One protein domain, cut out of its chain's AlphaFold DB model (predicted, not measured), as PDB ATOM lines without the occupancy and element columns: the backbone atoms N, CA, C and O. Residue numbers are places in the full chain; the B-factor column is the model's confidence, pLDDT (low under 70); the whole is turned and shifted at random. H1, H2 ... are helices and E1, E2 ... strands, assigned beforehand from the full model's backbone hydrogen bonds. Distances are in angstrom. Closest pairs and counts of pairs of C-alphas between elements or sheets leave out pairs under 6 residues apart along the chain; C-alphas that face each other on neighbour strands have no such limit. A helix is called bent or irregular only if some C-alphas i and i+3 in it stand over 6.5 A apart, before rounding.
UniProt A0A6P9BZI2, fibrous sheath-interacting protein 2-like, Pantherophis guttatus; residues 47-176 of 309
ATOM      1  N   GLY A  47     168.256 156.367 157.849       38.00
ATOM      2  CA  GLY A  47     168.774 157.694 157.537       38.00
ATOM      3  C   GLY A  47     168.157 158.776 158.438       38.00
ATOM      4  O   GLY A  47     166.966 158.707 158.751       38.00
ATOM      5  N   PRO A  48     168.918 159.818 158.827       47.53
ATOM      6  CA  PRO A  48     168.421 160.932 159.647       47.53
ATOM      7  C   PRO A  48     167.181 161.631 159.055       47.53
ATOM      8  O   PRO A  48     166.403 162.233 159.792       47.53
ATOM      9  N   ASN A  49     166.948 161.489 157.749       42.38
ATOM     10  CA  ASN A  49     165.795 162.038 157.036       42.38
ATOM     11  C   ASN A  49     164.481 161.346 157.446       42.38
ATOM     12  O   ASN A  49     163.480 162.018 157.669       42.38
ATOM     13  N   GLN A  50     164.501 160.030 157.690       52.75
ATOM     14  CA  GLN A  50     163.321 159.290 158.163       52.75
ATOM     15  C   GLN A  50     162.905 159.750 159.563       52.75
ATOM     16  O   GLN A  50     161.717 159.845 159.865       52.75
ATOM     17  N   ILE A  51     163.882 160.121 160.400       60.34
ATOM     18  CA  ILE A  51     163.610 160.711 161.711       60.34
ATOM     19  C   ILE A  51     162.988 162.090 161.551       60.34
ATOM     20  O   ILE A  51     162.195 162.433 162.406       60.34
ATOM     21  N   LEU A  52     163.296 162.883 160.518       58.41
ATOM     22  CA  LEU A  52     162.717 164.216 160.261       58.41
ATOM     23  C   LEU A  52     161.348 164.185 159.555       58.41
ATOM     24  O   LEU A  52     160.572 165.119 159.740       58.41
ATOM     25  N   ASP A  53     160.997 163.083 158.895       64.81
ATOM     26  CA  ASP A  53     159.676 162.877 158.280       64.81
ATOM     27  C   ASP A  53     158.628 162.285 159.242       64.81
ATOM     28  O   ASP A  53     157.432 162.256 158.952       64.81
ATOM     29  N   MET A  54     159.044 161.845 160.434       67.56
ATOM     30  CA  MET A  54     158.128 161.363 161.470       67.56
ATOM     31  C   MET A  54     157.180 162.461 162.011       67.56
ATOM     32  O   MET A  54     157.593 163.607 162.224       67.56
ATOM     33  N   PRO A  55     155.922 162.137 162.354       72.00
ATOM     34  CA  PRO A  55     155.043 163.092 163.024       72.00
ATOM     35  C   PRO A  55     155.619 163.525 164.387       72.00
ATOM     36  O   PRO A  55     156.276 162.757 165.079       72.00
ATOM     37  N   LEU A  56     155.379 164.775 164.792       70.62
ATOM     38  CA  LEU A  56     156.017 165.410 165.964       70.62
ATOM     39  C   LEU A  56     155.770 164.705 167.314       70.62
ATOM     40  O   LEU A  56     156.494 164.966 168.273       70.62
ATOM     41  N   PHE A  57     154.769 163.824 167.393       68.00
ATOM     42  CA  PHE A  57     154.340 163.146 168.622       68.00
ATOM     43  C   PHE A  57     154.759 161.672 168.704       68.00
ATOM     44  O   PHE A  57     154.431 161.001 169.683       68.00
ATOM     45  N   THR A  58     155.475 161.145 167.708       76.50
ATOM     46  CA  THR A  58     156.003 159.779 167.780       76.50
ATOM     47  C   THR A  58     157.365 159.763 168.462       76.50
ATOM     48  O   THR A  58     158.218 160.625 168.248       76.50
ATOM     49  N   LYS A  59     157.576 158.769 169.331       75.38
ATOM     50  CA  LYS A  59     158.874 158.568 169.980       75.38
ATOM     51  C   LYS A  59     159.906 158.205 168.914       75.38
ATOM     52  O   LYS A  59     159.667 157.297 168.124       75.38
ATOM     53  N   ILE A  60     161.043 158.898 168.919       72.38
ATOM     54  CA  ILE A  60     162.182 158.575 168.052       72.38
ATOM     55  C   ILE A  60     162.704 157.193 168.473       72.38
ATOM     56  O   ILE A  60     163.089 157.042 169.638       72.38
ATOM     57  N   PRO A  61     162.688 156.180 167.589       66.38
ATOM     58  CA  PRO A  61     163.185 154.857 167.933       66.38
ATOM     59  C   PRO A  61     164.705 154.921 168.103       66.38
ATOM     60  O   PRO A  61     165.444 155.148 167.148       66.38
ATOM     61  N   LEU A  62     165.169 154.741 169.338       66.19
ATOM     62  CA  LEU A  62     166.586 154.615 169.664       66.19
ATOM     63  C   LEU A  62     166.919 153.133 169.802       66.19
ATOM     64  O   LEU A  62     166.317 152.435 170.618       66.19
ATOM     65  N   LEU A  63     167.865 152.649 168.997       63.78
ATOM     66  CA  LEU A  63     168.352 151.278 169.121       63.78
ATOM     67  C   LEU A  63     169.202 151.170 170.400       63.78
ATOM     68  O   LEU A  63     170.147 151.944 170.565       63.78
ATOM     69  N   PRO A  64     168.902 150.242 171.326       50.91
ATOM     70  CA  PRO A  64     169.717 150.064 172.520       50.91
ATOM     71  C   PRO A  64     171.145 149.669 172.115       50.91
ATOM     72  O   PRO A  64     171.349 148.683 171.412       50.91
ATOM     73  N   GLY A  65     172.132 150.466 172.538       56.97
ATOM     74  CA  GLY A  65     173.550 150.270 172.215       56.97
ATOM     75  C   GLY A  65     174.108 151.162 171.098       56.97
ATOM     76  O   GLY A  65     175.319 151.136 170.878       56.97
ATOM     77  N   SER A  66     173.289 151.978 170.420       62.28
ATOM     78  CA  SER A  66     173.796 153.008 169.503       62.28
ATOM     79  C   SER A  66     174.013 154.342 170.231       62.28
ATOM     80  O   SER A  66     173.116 154.884 170.877       62.28
ATOM     81  N   ASN A  67     175.219 154.906 170.117       61.88
ATOM     82  CA  ASN A  67     175.497 156.275 170.559       61.88
ATOM     83  C   ASN A  67     174.932 157.254 169.520       61.88
ATOM     84  O   ASN A  67     175.649 157.743 168.647       61.88
ATOM     85  N   THR A  68     173.627 157.513 169.574       70.12
ATOM     86  CA  THR A  68     172.975 158.496 168.700       70.12
ATOM     87  C   THR A  68     173.292 159.912 169.164       70.12
ATOM     88  O   THR A  68     172.856 160.330 170.239       70.12
ATOM     89  N   MET A  69     174.024 160.668 168.346       78.06
ATOM     90  CA  MET A  69     174.251 162.095 168.571       78.06
ATOM     91  C   MET A  69     173.246 162.930 167.779       78.06
ATOM     92  O   MET A  69     173.111 162.763 166.567       78.06
ATOM     93  N   PHE A  70     172.569 163.856 168.456       83.81
ATOM     94  CA  PHE A  70     171.649 164.800 167.826       83.81
ATOM     95  C   PHE A  70     172.360 166.100 167.476       83.81
ATOM     96  O   PHE A  70     173.161 166.618 168.255       83.81
ATOM     97  N   TYR A  71     172.014 166.671 166.329       88.00
ATOM     98  CA  TYR A  71     172.535 167.955 165.878       88.00
ATOM     99  C   TYR A  71     171.422 168.815 165.273       88.00
ATOM    100  O   TYR A  71     170.372 168.304 164.885       88.00
ATOM    101  N   ARG A  72     171.657 170.130 165.201       84.25
ATOM    102  CA  ARG A  72     170.742 171.093 164.564       84.25
ATOM    103  C   ARG A  72     171.283 171.540 163.201       84.25
ATOM    104  O   ARG A  72     171.120 170.820 162.224       84.25
ATOM    105  N   THR A  73     171.943 172.695 163.143       87.25
ATOM    106  CA  THR A  73     172.547 173.271 161.928       87.25
ATOM    107  C   THR A  73     174.072 173.142 161.933       87.25
ATOM    108  O   THR A  73     174.668 172.644 162.903       87.25
ATOM    109  N   ASN A  74     174.717 173.600 160.859       90.19
ATOM    110  CA  ASN A  74     176.169 173.687 160.825       90.19
ATOM    111  C   ASN A  74     176.677 174.867 161.671       90.19
ATOM    112  O   ASN A  74     175.957 175.811 162.014       90.19
ATOM    113  N   LEU A  75     177.958 174.804 162.020       90.88
ATOM    114  CA  LEU A  75     178.645 175.832 162.792       90.88
ATOM    115  C   LEU A  75     178.610 177.203 162.097       90.88
ATOM    116  O   LEU A  75     179.101 177.366 160.978       90.88
ATOM    117  N   GLY A  76     178.093 178.210 162.802       88.00
ATOM    118  CA  GLY A  76     177.967 179.577 162.294       88.00
ATOM    119  C   GLY A  76     176.843 179.764 161.270       88.00
ATOM    120  O   GLY A  76     176.853 180.753 160.540       88.00
ATOM    121  N   GLU A  77     175.894 178.830 161.183       89.62
ATOM    122  CA  GLU A  77     174.641 179.028 160.452       89.62
ATOM    123  C   GLU A  77     173.535 179.510 161.379       89.62
ATOM    124  O   GLU A  77     173.386 179.028 162.507       89.62
ATOM    125  N   LYS A  78     172.716 180.431 160.860       89.75
ATOM    126  CA  LYS A  78     171.602 181.013 161.598       89.75
ATOM    127  C   LYS A  78     170.564 179.937 161.909       89.75
ATOM    128  O   LYS A  78     169.998 179.327 161.009       89.75
ATOM    129  N   LEU A  79     170.284 179.754 163.198       88.06
ATOM    130  CA  LEU A  79     169.314 178.765 163.668       88.06
ATOM    131  C   LEU A  79     167.862 179.126 163.301       88.06
ATOM    132  O   LEU A  79     167.054 178.241 163.039       88.06
ATOM    133  N   TYR A  80     167.535 180.421 163.298       86.44
ATOM    134  CA  TYR A  80     166.199 180.933 162.995       86.44
ATOM    135  C   TYR A  80     166.170 181.499 161.578       86.44
ATOM    136  O   TYR A  80     166.878 182.462 161.265       86.44
ATOM    137  N   GLN A  81     165.330 180.924 160.732       83.00
ATOM    138  CA  GLN A  81     165.090 181.405 159.381       83.00
ATOM    139  C   GLN A  81     164.055 182.539 159.392       83.00
ATOM    140  O   GLN A  81     163.102 182.478 160.176       83.00
ATOM    141  N   PRO A  82     164.228 183.576 158.549       81.12
ATOM    142  CA  PRO A  82     163.251 184.656 158.429       81.12
ATOM    143  C   PRO A  82     161.912 184.100 157.947       81.12
ATOM    144  O   PRO A  82     161.917 183.176 157.129       81.12
ATOM    145  N   SER A  83     160.801 184.653 158.449       76.88
ATOM    146  CA  SER A  83     159.451 184.303 158.005       76.88
ATOM    147  C   SER A  83     159.143 184.872 156.613       76.88
ATOM    148  O   SER A  83     159.699 185.900 156.239       76.88
ATOM    149  N   ALA A  84     158.304 184.194 155.819       75.81
ATOM    150  CA  ALA A  84     157.881 184.733 154.516       75.81
ATOM    151  C   ALA A  84     156.792 185.794 154.719       75.81
ATOM    152  O   ALA A  84     156.699 186.768 153.980       75.81
ATOM    153  N   THR A  85     155.995 185.609 155.771       77.44
ATOM    154  CA  THR A  85     154.933 186.520 156.180       77.44
ATOM    155  C   THR A  85     155.079 186.892 157.643       77.44
ATOM    156  O   THR A  85     155.753 186.205 158.413       77.44
ATOM    157  N   PHE A  86     154.437 187.983 158.045       80.06
ATOM    158  CA  PHE A  86     154.268 188.294 159.454       80.06
ATOM    159  C   PHE A  86     153.184 187.375 160.033       80.06
ATOM    160  O   PHE A  86     151.999 187.569 159.760       80.06
ATOM    161  N   ASP A  87     153.596 186.338 160.765       74.56
ATOM    162  CA  ASP A  87     152.685 185.384 161.398       74.56
ATOM    163  C   ASP A  87     152.510 185.702 162.890       74.56
ATOM    164  O   ASP A  87     153.481 185.884 163.623       74.56
ATOM    165  N   LEU A  88     151.253 185.756 163.329       80.38
ATOM    166  CA  LEU A  88     150.844 185.964 164.721       80.38
ATOM    167  C   LEU A  88     150.351 184.667 165.381       80.38
ATOM    168  O   LEU A  88     149.778 184.715 166.467       80.38
ATOM    169  N   SER A  89     150.538 183.512 164.735       80.81
ATOM    170  CA  SER A  89     150.129 182.207 165.266       80.81
ATOM    171  C   SER A  89     150.826 181.846 166.584       80.81
ATOM    172  O   SER A  89     150.204 181.242 167.460       80.81
ATOM    173  N   ASP A  90     152.087 182.259 166.752       81.75
ATOM    174  CA  ASP A  90     152.889 182.031 167.957       81.75
ATOM    175  C   ASP A  90     153.517 183.341 168.480       81.75
ATOM    176  O   ASP A  90     154.725 183.556 168.355       81.75
ATOM    177  N   PRO A  91     152.721 184.237 169.098       81.69
ATOM    178  CA  PRO A  91     153.189 185.556 169.535       81.69
ATOM    179  C   PRO A  91     154.216 185.487 170.674       81.69
ATOM    180  O   PRO A  91     154.944 186.446 170.916       81.69
ATOM    181  N   TYR A  92     154.281 184.355 171.380       81.69
ATOM    182  CA  TYR A  92     155.202 184.132 172.494       81.69
ATOM    183  C   TYR A  92     156.377 183.210 172.130       81.69
ATOM    184  O   TYR A  92     157.145 182.845 173.021       81.69
ATOM    185  N   CYS A  93     156.524 182.824 170.857       79.88
ATOM    186  CA  CYS A  93     157.568 181.913 170.373       79.88
ATOM    187  C   CYS A  93     157.676 180.617 171.208       79.88
ATOM    188  O   CYS A  93     158.776 180.186 171.572       79.88
ATOM    189  N   LYS A  94     156.535 180.008 171.554       81.62
ATOM    190  CA  LYS A  94     156.456 178.768 172.340       81.62
ATOM    191  C   LYS A  94     157.075 177.575 171.615       81.62
ATOM    192  O   LYS A  94     157.587 176.684 172.288       81.62
ATOM    193  N   ILE A  95     157.034 177.551 170.279       82.25
ATOM    194  CA  ILE A  95     157.560 176.437 169.471       82.25
ATOM    195  C   ILE A  95     159.086 176.351 169.599       82.25
ATOM    196  O   ILE A  95     159.642 175.281 169.840       82.25
ATOM    197  N   MET A  96     159.773 177.485 169.466       82.94
ATOM    198  CA  MET A  96     161.208 177.583 169.720       82.94
ATOM    199  C   MET A  96     161.550 179.002 170.171       82.94
ATOM    200  O   MET A  96     161.589 179.936 169.370       82.94
ATOM    201  N   ALA A  97     161.825 179.157 171.466       83.75
ATOM    202  CA  ALA A  97     162.132 180.458 172.047       83.75
ATOM    203  C   ALA A  97     163.457 181.015 171.487       83.75
ATOM    204  O   ALA A  97     164.453 180.281 171.494       83.75
ATOM    205  N   PRO A  98     163.521 182.303 171.085       82.75
ATOM    206  CA  PRO A  98     164.712 182.928 170.520       82.75
ATOM    207  C   PRO A  98     165.776 183.168 171.597       82.75
ATOM    208  O   PRO A  98     165.970 184.273 172.094       82.75
ATOM    209  N   LYS A  99     166.477 182.104 171.986       87.94
ATOM    210  CA  LYS A  99     167.634 182.181 172.881       87.94
ATOM    211  C   LYS A  99     168.901 182.352 172.059       87.94
ATOM    212  O   LYS A  99     169.111 181.623 171.084       87.94
ATOM    213  N   TYR A 100     169.746 183.294 172.470       90.31
ATOM    214  CA  TYR A 100     171.043 183.502 171.840       90.31
ATOM    215  C   TYR A 100     171.928 182.261 172.024       90.31
ATOM    216  O   TYR A 100     172.052 181.726 173.127       90.31
ATOM    217  N   LYS A 101     172.532 181.802 170.923       89.56
ATOM    218  CA  LYS A 101     173.460 180.668 170.891       89.56
ATOM    219  C   LYS A 101     174.663 181.028 170.031       89.56
ATOM    220  O   LYS A 101     174.541 181.100 168.812       89.56
ATOM    221  N   SER A 102     175.830 181.184 170.654       92.00
ATOM    222  CA  SER A 102     177.047 181.640 169.969       92.00
ATOM    223  C   SER A 102     177.472 180.729 168.814       92.00
ATOM    224  O   SER A 102     177.885 181.219 167.773       92.00
ATOM    225  N   LEU A 103     177.302 179.406 168.938       92.31
ATOM    226  CA  LEU A 103     177.668 178.446 167.882       92.31
ATOM    227  C   LEU A 103     176.829 178.581 166.596       92.31
ATOM    228  O   LEU A 103     177.238 178.081 165.551       92.31
ATOM    229  N   HIS A 104     175.683 179.261 166.660       91.56
ATOM    230  CA  HIS A 104     174.799 179.524 165.521       91.56
ATOM    231  C   HIS A 104     174.876 180.979 165.037       91.56
ATOM    232  O   HIS A 104     174.039 181.418 164.251       91.56
ATOM    233  N   ASP A 105     175.846 181.751 165.531       92.25
ATOM    234  CA  ASP A 105     176.026 183.146 165.147       92.25
ATOM    235  C   ASP A 105     176.802 183.244 163.816       92.25
ATOM    236  O   ASP A 105     177.969 182.827 163.756       92.25
ATOM    237  N   PRO A 106     176.203 183.811 162.749       92.94
ATOM    238  CA  PRO A 106     176.884 183.996 161.469       92.94
ATOM    239  C   PRO A 106     178.140 184.864 161.559       92.94
ATOM    240  O   PRO A 106     179.105 184.627 160.826       92.94
ATOM    241  N   HIS A 107     178.176 185.834 162.474       93.25
ATOM    242  CA  HIS A 107     179.316 186.740 162.628       93.25
ATOM    243  C   HIS A 107     180.514 186.048 163.285       93.25
ATOM    244  O   HIS A 107     181.665 186.362 162.981       93.25
ATOM    245  N   LEU A 108     180.267 185.035 164.118       93.06
ATOM    246  CA  LEU A 108     181.325 184.238 164.748       93.06
ATOM    247  C   LEU A 108     181.838 183.104 163.849       93.06
ATOM    248  O   LEU A 108     182.810 182.427 164.197       93.06
ATOM    249  N   ARG A 109     181.260 182.920 162.655       92.75
ATOM    250  CA  ARG A 109     181.656 181.867 161.708       92.75
ATOM    251  C   ARG A 109     183.148 181.914 161.373       92.75
ATOM    252  O   ARG A 109     183.808 180.878 161.376       92.75
ATOM    253  N   ALA A 110     183.704 183.101 161.121       93.38
ATOM    254  CA  ALA A 110     185.129 183.262 160.815       93.38
ATOM    255  C   ALA A 110     186.027 182.890 162.008       93.38
ATOM    256  O   ALA A 110     187.063 182.246 161.836       93.38
ATOM    257  N   TYR A 111     185.603 183.239 163.225       94.38
ATOM    258  CA  TYR A 111     186.319 182.903 164.453       94.38
ATOM    259  C   TYR A 111     186.369 181.387 164.682       94.38
ATOM    260  O   TYR A 111     187.437 180.840 164.976       94.38
ATOM    261  N   TYR A 112     185.240 180.698 164.498       93.31
ATOM    262  CA  TYR A 112     185.152 179.252 164.698       93.31
ATOM    263  C   TYR A 112     185.804 178.425 163.586       93.31
ATOM    264  O   TYR A 112     186.296 177.333 163.861       93.31
ATOM    265  N   LYS A 113     185.883 178.948 162.356       90.81
ATOM    266  CA  LYS A 113     186.574 178.288 161.231       90.81
ATOM    267  C   LYS A 113     188.098 178.202 161.395       90.81
ATOM    268  O   LYS A 113     188.745 177.456 160.663       90.81
ATOM    269  N   ARG A 114     188.696 178.933 162.343       95.62
ATOM    270  CA  ARG A 114     190.127 178.801 162.670       95.62
ATOM    271  C   ARG A 114     190.431 177.384 163.167       95.62
ATOM    272  O   ARG A 114     189.733 176.883 164.046       95.62
ATOM    273  N   LYS A 115     191.505 176.772 162.650       94.31
ATOM    274  CA  LYS A 115     191.873 175.369 162.929       94.31
ATOM    275  C   LYS A 115     191.952 175.064 164.429       94.31
ATOM    276  O   LYS A 115     191.375 174.075 164.868       94.31
ATOM    277  N   ASP A 116     192.572 175.945 165.210       94.81
ATOM    278  CA  ASP A 116     192.764 175.747 166.653       94.81
ATOM    279  C   ASP A 116     191.432 175.736 167.416       94.81
ATOM    280  O   ASP A 116     191.183 174.875 168.262       94.81
ATOM    281  N   ASN A 117     190.538 176.673 167.080       94.44
ATOM    282  CA  ASN A 117     189.209 176.754 167.682       94.44
ATOM    283  C   ASN A 117     188.354 175.552 167.277       94.44
ATOM    284  O   ASN A 117     187.705 174.959 168.135       94.44
ATOM    285  N   LEU A 118     188.389 175.159 166.003       93.75
ATOM    286  CA  LEU A 118     187.643 174.008 165.506       93.75
ATOM    287  C   LEU A 118     188.102 172.708 166.178       93.75
ATOM    288  O   LEU A 118     187.272 171.927 166.636       93.75
ATOM    289  N   GLN A 119     189.416 172.498 166.311       94.44
ATOM    290  CA  GLN A 119     189.958 171.349 167.039       94.44
ATOM    291  C   GLN A 119     189.542 171.362 168.510       94.44
ATOM    292  O   GLN A 119     189.185 170.315 169.047       94.44
ATOM    293  N   ARG A 120     189.546 172.530 169.167       94.94
ATOM    294  CA  ARG A 120     189.086 172.661 170.556       94.94
ATOM    295  C   ARG A 120     187.605 172.307 170.700       94.94
ATOM    296  O   ARG A 120     187.259 171.589 171.629       94.94
ATOM    297  N   LEU A 121     186.761 172.760 169.774       93.62
ATOM    298  CA  LEU A 121     185.317 172.493 169.774       93.62
ATOM    299  C   LEU A 121     184.982 171.018 169.514       93.62
ATOM    300  O   LEU A 121     184.060 170.481 170.129       93.62
ATOM    301  N   LYS A 122     185.751 170.359 168.639       93.25
ATOM    302  CA  LYS A 122     185.650 168.911 168.405       93.25
ATOM    303  C   LYS A 122     186.093 168.118 169.635       93.25
ATOM    304  O   LYS A 122     185.367 167.243 170.091       93.25
ATOM    305  N   LYS A 123     187.231 168.483 170.242       93.38
ATOM    306  CA  LYS A 123     187.716 167.869 171.493       93.38
ATOM    307  C   LYS A 123     186.735 168.040 172.654       93.38
ATOM    308  O   LYS A 123     186.628 167.146 173.482       93.38
ATOM    309  N   SER A 124     186.021 169.164 172.715       90.75
ATOM    310  CA  SER A 124     185.001 169.406 173.740       90.75
ATOM    311  C   SER A 124     183.646 168.753 173.440       90.75
ATOM    312  O   SER A 124     182.723 168.936 174.224       90.75
ATOM    313  N   GLY A 125     183.482 168.054 172.308       88.50
ATOM    314  CA  GLY A 125     182.232 167.373 171.947       88.50
ATOM    315  C   GLY A 125     181.051 168.304 171.644       88.50
ATOM    316  O   GLY A 125     179.907 167.863 171.638       88.50
ATOM    317  N   LEU A 126     181.304 169.594 171.395       89.56
ATOM    318  CA  LEU A 126     180.250 170.565 171.061       89.56
ATOM    319  C   LEU A 126     179.830 170.471 169.591       89.56
ATOM    320  O   LEU A 126     178.767 170.960 169.202       89.56
ATOM    321  N   ILE A 127     180.698 169.891 168.762       90.88
ATOM    322  CA  ILE A 127     180.552 169.836 167.316       90.88
ATOM    323  C   ILE A 127     180.972 168.450 166.818       90.88
ATOM    324  O   ILE A 127     181.982 167.910 167.267       90.88
ATOM    325  N   THR A 128     180.218 167.904 165.867       88.81
ATOM    326  CA  THR A 128     180.527 166.655 165.154       88.81
ATOM    327  C   THR A 128     181.724 166.826 164.205       88.81
ATOM    328  O   THR A 128     182.095 167.940 163.830       88.81
ATOM    329  N   ASP A 129     182.297 165.729 163.707       86.88
ATOM    330  CA  ASP A 129     183.374 165.774 162.707       86.88
ATOM    331  C   ASP A 129     182.998 166.542 161.433       86.88
ATOM    332  O   ASP A 129     183.837 167.263 160.887       86.88
ATOM    333  N   LYS A 130     181.714 166.491 161.049       86.94
ATOM    334  CA  LYS A 130     181.110 167.254 159.941       86.94
ATOM    335  C   LYS A 130     180.774 168.716 160.283       86.94
ATOM    336  O   LYS A 130     179.972 169.341 159.605       86.94
ATOM    337  N   ASN A 131     181.335 169.267 161.359       89.06
ATOM    338  CA  ASN A 131     181.108 170.646 161.812       89.06
ATOM    339  C   ASN A 131     179.640 170.992 162.159       89.06
ATOM    340  O   ASN A 131     179.249 172.161 162.119       89.06
ATOM    341  N   LYS A 132     178.833 169.991 162.530       90.00
ATOM    342  CA  LYS A 132     177.438 170.164 162.970       90.00
ATOM    343  C   LYS A 132     177.370 170.410 164.471       90.00
ATOM    344  O   LYS A 132     178.087 169.755 165.222       90.00
ATOM    345  N   VAL A 133     176.524 171.340 164.913       89.94
ATOM    346  CA  VAL A 133     176.402 171.687 166.338       89.94
ATOM    347  C   VAL A 133     175.598 170.614 167.069       89.94
ATOM    348  O   VAL A 133     174.433 170.380 166.734       89.94
ATOM    349  N   VAL A 134     176.218 169.983 168.068       89.38
ATOM    350  CA  VAL A 134     175.605 168.936 168.897       89.38
ATOM    351  C   VAL A 134     174.574 169.559 169.840       89.38
ATOM    352  O   VAL A 134     174.765 170.664 170.349       89.38
ATOM    353  N   CYS A 135     173.460 168.865 170.066       87.00
ATOM    354  CA  CYS A 135     172.369 169.341 170.914       87.00
ATOM    355  C   CYS A 135     171.757 168.220 171.762       87.00
ATOM    356  O   CYS A 135     171.990 167.032 171.535       87.00
ATOM    357  N   THR A 136     170.954 168.612 172.751       88.12
ATOM    358  CA  THR A 136     170.193 167.656 173.571       88.12
ATOM    359  C   THR A 136     168.938 167.163 172.846       88.12
ATOM    360  O   THR A 136     168.431 167.822 171.941       88.12
ATOM    361  N   LEU A 137     168.366 166.035 173.278       85.00
ATOM    362  CA  LEU A 137     167.126 165.503 172.695       85.00
ATOM    363  C   LEU A 137     165.955 166.500 172.772       85.00
ATOM    364  O   LEU A 137     165.190 166.639 171.821       85.00
ATOM    365  N   LYS A 138     165.828 167.231 173.887       87.56
ATOM    366  CA  LYS A 138     164.802 168.273 174.044       87.56
ATOM    367  C   LYS A 138     164.974 169.366 172.993       87.56
ATOM    368  O   LYS A 138     164.035 169.723 172.293       87.56
ATOM    369  N   GLU A 139     166.204 169.845 172.864       88.75
ATOM    370  CA  GLU A 139     166.572 170.862 171.894       88.75
ATOM    371  C   GLU A 139     166.378 170.396 170.448       88.75
ATOM    372  O   GLU A 139     166.007 171.201 169.592       88.75
ATOM    373  N   PHE A 140     166.644 169.127 170.164       87.31
ATOM    374  CA  PHE A 140     166.406 168.531 168.859       87.31
ATOM    375  C   PHE A 140     164.911 168.493 168.528       87.31
ATOM    376  O   PHE A 140     164.518 168.896 167.437       87.31
ATOM    377  N   ASN A 141     164.068 168.099 169.486       86.12
ATOM    378  CA  ASN A 141     162.617 168.048 169.305       86.12
ATOM    379  C   ASN A 141     161.999 169.438 169.090       86.12
ATOM    380  O   ASN A 141     161.196 169.595 168.175       86.12
ATOM    381  N   GLU A 142     162.407 170.446 169.869       88.44
ATOM    382  CA  GLU A 142     162.003 171.851 169.659       88.44
ATOM    383  C   GLU A 142     162.371 172.325 168.244       88.44
ATOM    384  O   GLU A 142     161.555 172.901 167.527       88.44
ATOM    385  N   TYR A 143     163.596 172.021 167.806       87.69
ATOM    386  CA  TYR A 143     164.069 172.390 166.474       87.69
ATOM    387  C   TYR A 143     163.293 171.666 165.362       87.69
ATOM    388  O   TYR A 143     162.930 172.280 164.361       87.69
ATOM    389  N   ARG A 144     162.955 170.387 165.562       85.56
ATOM    390  CA  ARG A 144     162.083 169.614 164.666       85.56
ATOM    391  C   ARG A 144     160.703 170.255 164.521       85.56
ATOM    392  O   ARG A 144     160.250 170.471 163.402       85.56
ATOM    393  N   GLN A 145     160.065 170.600 165.641       85.94
ATOM    394  CA  GLN A 145     158.758 171.273 165.664       85.94
ATOM    395  C   GLN A 145     158.799 172.612 164.924       85.94
ATOM    396  O   GLN A 145     157.895 172.919 164.138       85.94
ATOM    397  N   TYR A 146     159.872 173.378 165.126       87.44
ATOM    398  CA  TYR A 146     160.114 174.625 164.412       87.44
ATOM    399  C   TYR A 146     160.217 174.415 162.895       87.44
ATOM    400  O   TYR A 146     159.489 175.066 162.146       87.44
ATOM    401  N   LEU A 147     161.054 173.478 162.433       86.06
ATOM    402  CA  LEU A 147     161.227 173.198 161.003       86.06
ATOM    403  C   LEU A 147     159.923 172.748 160.334       86.06
ATOM    404  O   LEU A 147     159.600 173.223 159.245       86.06
ATOM    405  N   THR A 148     159.144 171.880 160.985       84.88
ATOM    406  CA  THR A 148     157.840 171.444 160.464       84.88
ATOM    407  C   THR A 148     156.866 172.615 160.335       84.88
ATOM    408  O   THR A 148     156.225 172.772 159.297       84.88
ATOM    409  N   SER A 149     156.782 173.471 161.358       84.06
ATOM    410  CA  SER A 149     155.905 174.651 161.343       84.06
ATOM    411  C   SER A 149     156.308 175.624 160.234       84.06
ATOM    412  O   SER A 149     155.460 176.103 159.482       84.06
ATOM    413  N   ARG A 150     157.619 175.840 160.073       84.62
ATOM    414  CA  ARG A 150     158.191 176.692 159.029       84.62
ATOM    415  C   ARG A 150     157.884 176.166 157.627       84.62
ATOM    416  O   ARG A 150     157.462 176.937 156.769       84.62
ATOM    417  N   LYS A 151     158.052 174.860 157.397       86.12
ATOM    418  CA  LYS A 151     157.724 174.203 156.122       86.12
ATOM    419  C   LYS A 151     156.251 174.407 155.757       86.12
ATOM    420  O   LYS A 151     155.954 174.842 154.649       86.12
ATOM    421  N   LEU A 152     155.346 174.176 156.708       85.25
ATOM    422  CA  LEU A 152     153.909 174.374 156.505       85.25
ATOM    423  C   LEU A 152     153.553 175.834 156.191       85.25
ATOM    424  O   LEU A 152     152.655 176.090 155.391       85.25
ATOM    425  N   GLU A 153     154.229 176.801 156.813       85.06
ATOM    426  CA  GLU A 153     154.033 178.223 156.509       85.06
ATOM    427  C   GLU A 153     154.440 178.544 155.066       85.06
ATOM    428  O   GLU A 153     153.674 179.180 154.340       85.06
ATOM    429  N   PHE A 154     155.604 178.052 154.625       84.50
ATOM    430  CA  PHE A 154     156.067 178.221 153.248       84.50
ATOM    431  C   PHE A 154     155.116 177.586 152.230       84.50
ATOM    432  O   PHE A 154     154.780 178.231 151.241       84.50
ATOM    433  N   GLU A 155     154.635 176.367 152.479       88.00
ATOM    434  CA  GLU A 155     153.666 175.694 151.602       88.00
ATOM    435  C   GLU A 155     152.350 176.481 151.501       88.00
ATOM    436  O   GLU A 155     151.831 176.707 150.406       88.00
ATOM    437  N   LYS A 156     151.829 176.973 152.634       87.94
ATOM    438  CA  LYS A 156     150.624 177.819 152.659       87.94
ATOM    439  C   LYS A 156     150.833 179.130 151.909       87.94
ATOM    440  O   LYS A 156     149.926 179.570 151.204       87.94
ATOM    441  N   HIS A 157     151.990 179.765 152.082       87.69
ATOM    442  CA  HIS A 157     152.337 180.995 151.379       87.69
ATOM    443  C   HIS A 157     152.420 180.759 149.870       87.69
ATOM    444  O   HIS A 157     151.771 181.463 149.103       87.69
ATOM    445  N   TYR A 158     153.136 179.717 149.450       88.00
ATOM    446  CA  TYR A 158     153.272 179.343 148.047       88.00
ATOM    447  C   TYR A 158     151.913 179.080 147.382       88.00
ATOM    448  O   TYR A 158     151.637 179.598 146.304       88.00
ATOM    449  N   LEU A 159     151.016 178.358 148.060       90.56
ATOM    450  CA  LEU A 159     149.668 178.106 147.545       90.56
ATOM    451  C   LEU A 159     148.822 179.387 147.432       90.56
ATOM    452  O   LEU A 159     147.976 179.497 146.545       90.56
ATOM    453  N   ARG A 160     149.014 180.363 148.329       88.38
ATOM    454  CA  ARG A 160     148.347 181.673 148.226       88.38
ATOM    455  C   ARG A 160     148.851 182.452 147.016       88.38
ATOM    456  O   ARG A 160     148.016 182.975 146.287       88.38
ATOM    457  N   GLU A 161     150.162 182.468 146.793       88.56
ATOM    458  CA  GLU A 161     150.788 183.120 145.636       88.56
ATOM    459  C   GLU A 161     150.341 182.492 144.309       88.56
ATOM    460  O   GLU A 161     150.017 183.194 143.356       88.56
ATOM    461  N   GLN A 162     150.219 181.164 144.244       90.25
ATOM    462  CA  GLN A 162     149.642 180.511 143.065       90.25
ATOM    463  C   GLN A 162     148.199 180.965 142.818       90.25
ATOM    464  O   GLN A 162     147.855 181.344 141.702       90.25
ATOM    465  N   LYS A 163     147.367 181.023 143.864       92.88
ATOM    466  CA  LYS A 163     145.975 181.485 143.741       92.88
ATOM    467  C   LYS A 163     145.859 182.957 143.349       92.88
ATOM    468  O   LYS A 163     144.882 183.333 142.703       92.88
ATOM    469  N   THR A 164     146.770 183.824 143.789       90.88
ATOM    470  CA  THR A 164     146.761 185.238 143.383       90.88
ATOM    471  C   THR A 164     147.160 185.379 141.919       90.88
ATOM    472  O   THR A 164     146.480 186.109 141.198       90.88
ATOM    473  N   LEU A 165     148.172 184.634 141.464       90.19
ATOM    474  CA  LEU A 165     148.577 184.574 140.058       90.19
ATOM    475  C   LEU A 165     147.465 184.020 139.161       90.19
ATOM    476  O   LEU A 165     147.121 184.654 138.169       90.19
ATOM    477  N   GLU A 166     146.836 182.905 139.538       89.81
ATOM    478  CA  GLU A 166     145.691 182.337 138.812       89.81
ATOM    479  C   GLU A 166     144.571 183.370 138.643       89.81
ATOM    480  O   GLU A 166     144.101 183.598 137.534       89.81
ATOM    481  N   LYS A 167     144.203 184.081 139.719       90.56
ATOM    482  CA  LYS A 167     143.191 185.147 139.655       90.56
ATOM    483  C   LYS A 167     143.583 186.290 138.722       90.56
ATOM    484  O   LYS A 167     142.699 186.880 138.108       90.56
ATOM    485  N   GLN A 168     144.862 186.657 138.652       87.62
ATOM    486  CA  GLN A 168     145.331 187.683 137.716       87.62
ATOM    487  C   GLN A 168     145.227 187.189 136.271       87.62
ATOM    488  O   GLN A 168     144.724 187.919 135.423       87.62
ATOM    489  N   VAL A 169     145.613 185.939 136.007       83.31
ATOM    490  CA  VAL A 169     145.509 185.321 134.677       83.31
ATOM    491  C   VAL A 169     144.052 185.202 134.227       83.31
ATOM    492  O   VAL A 169     143.742 185.589 133.104       83.31
ATOM    493  N   THR A 170     143.140 184.744 135.092       83.75
ATOM    494  CA  THR A 170     141.707 184.658 134.760       83.75
ATOM    495  C   THR A 170     141.112 186.039 134.483       83.75
ATOM    496  O   THR A 170     140.426 186.209 133.485       83.75
ATOM    497  N   LYS A 171     141.442 187.057 135.292       83.88
ATOM    498  CA  LYS A 171     140.999 188.440 135.038       83.88
ATOM    499  C   LYS A 171     141.454 188.959 133.677       83.88
ATOM    500  O   LYS A 171     140.674 189.632 133.015       83.88
ATOM    501  N   LEU A 172     142.693 188.657 133.280       74.75
ATOM    502  CA  LEU A 172     143.213 189.030 131.965       74.75
ATOM    503  C   LEU A 172     142.430 188.318 130.856       74.75
ATOM    504  O   LEU A 172     141.916 188.989 129.964       74.75
ATOM    505  N   GLN A 173     142.237 187.000 130.974       69.75
ATOM    506  CA  GLN A 173     141.432 186.208 130.038       69.75
ATOM    507  C   GLN A 173     140.003 186.743 129.876       69.75
ATOM    508  O   GLN A 173     139.533 186.866 128.746       69.75
ATOM    509  N   ASP A 174     139.354 187.138 130.972       64.69
ATOM    510  CA  ASP A 174     138.007 187.711 130.951       64.69
ATOM    511  C   ASP A 174     137.975 189.093 130.267       64.69
ATOM    512  O   ASP A 174     137.044 189.388 129.521       64.69
ATOM    513  N   THR A 175     139.012 189.929 130.429       59.53
ATOM    514  CA  THR A 175     139.136 191.203 129.685       59.53
ATOM    515  C   THR A 175     139.366 191.037 128.180       59.53
ATOM    516  O   THR A 175     139.197 192.003 127.441       59.53
ATOM    517  N   HIS A 176     139.732 189.846 127.696       57.81
ATOM    518  CA  HIS A 176     139.865 189.568 126.259       57.81
ATOM    519  C   HIS A 176     138.540 189.115 125.613       57.81
ATOM    520  O   HIS A 176     138.502 188.846 124.411       57.81
TER     521      HIS A 176
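Overview. This is residues 47 to 176 of the 309 residues of the protein "fibrous sheath-interacting protein 2-like" of Pantherophis guttatus (UniProt A0A6P9BZI2). One long helix, H4, makes the longest axis; its first part packs on a small two-strand sheet, E1 and E2, and residues 159 to 176 stick out as a free arm. Toward the other end, two short helices, H2 and H3, make a corner, and long loops link E1 to H1 and H2. The printed part has 130 residues with four named helices and two named strands, in the order H1 E1 H2 H3 E2 H4, with an antiparallel sheet E1 - E2; the class is mostly helix, as helices hold 61 and strands 9 of the 70 residues in named elements. It is loose, with a radius of gyration of the C-alphas of 19.9 A, and elongated, spanning 69 by 38 by 30 A.

Along the chain. H1 covers residues 48 to 53, from C-alpha 48 at (168.421, 160.932, 159.647). E1 covers residues 70 to 74, 12.2 A long. H2 is residues 106 to 112, H3 residues 115 to 123 at 12.1 A, and E2 residues 132 to 135. H4, residues 137 to 175, runs 57.4 A to C-alpha 175 at (139.136, 191.203, 129.685).

Arrangement. E1 and E2 are antiparallel neighbours at 140 degrees, with N 133 and O 73 within hydrogen-bond range at 3.0 A. The closest C-alphas of E1 and H4 are those of Phe 70 and Phe 140, 6.5 A. H1 and H4 are close but not clearly touching: C-alphas 52 and 144 are closest, 7.0 A. H2 and H3 are close but not clearly touching, about perpendicular at 88 degrees, with C-alphas 112 and 118 closest at 5.9 A. H3 and H4 are apart. H1, H3 and H4 have every O i to N i+4 pair within hydrogen-bond range; H2 has 1 of 3, and 3 of 4 O i to N i+3 pairs. H2 is irregular, with C-alphas 107 and 110 7.0 A apart.

Size, cuts and confidence. The C-alphas farthest apart, of Lys 123 and His 176, are 69.3 A apart. The printed part has no cut. The links H1 to E1 and E1 to H2 are long. Mean pLDDT of the printed part is 82.4; residues 47 to 54, 57, 61 to 67 and 173 to 176 are under 70.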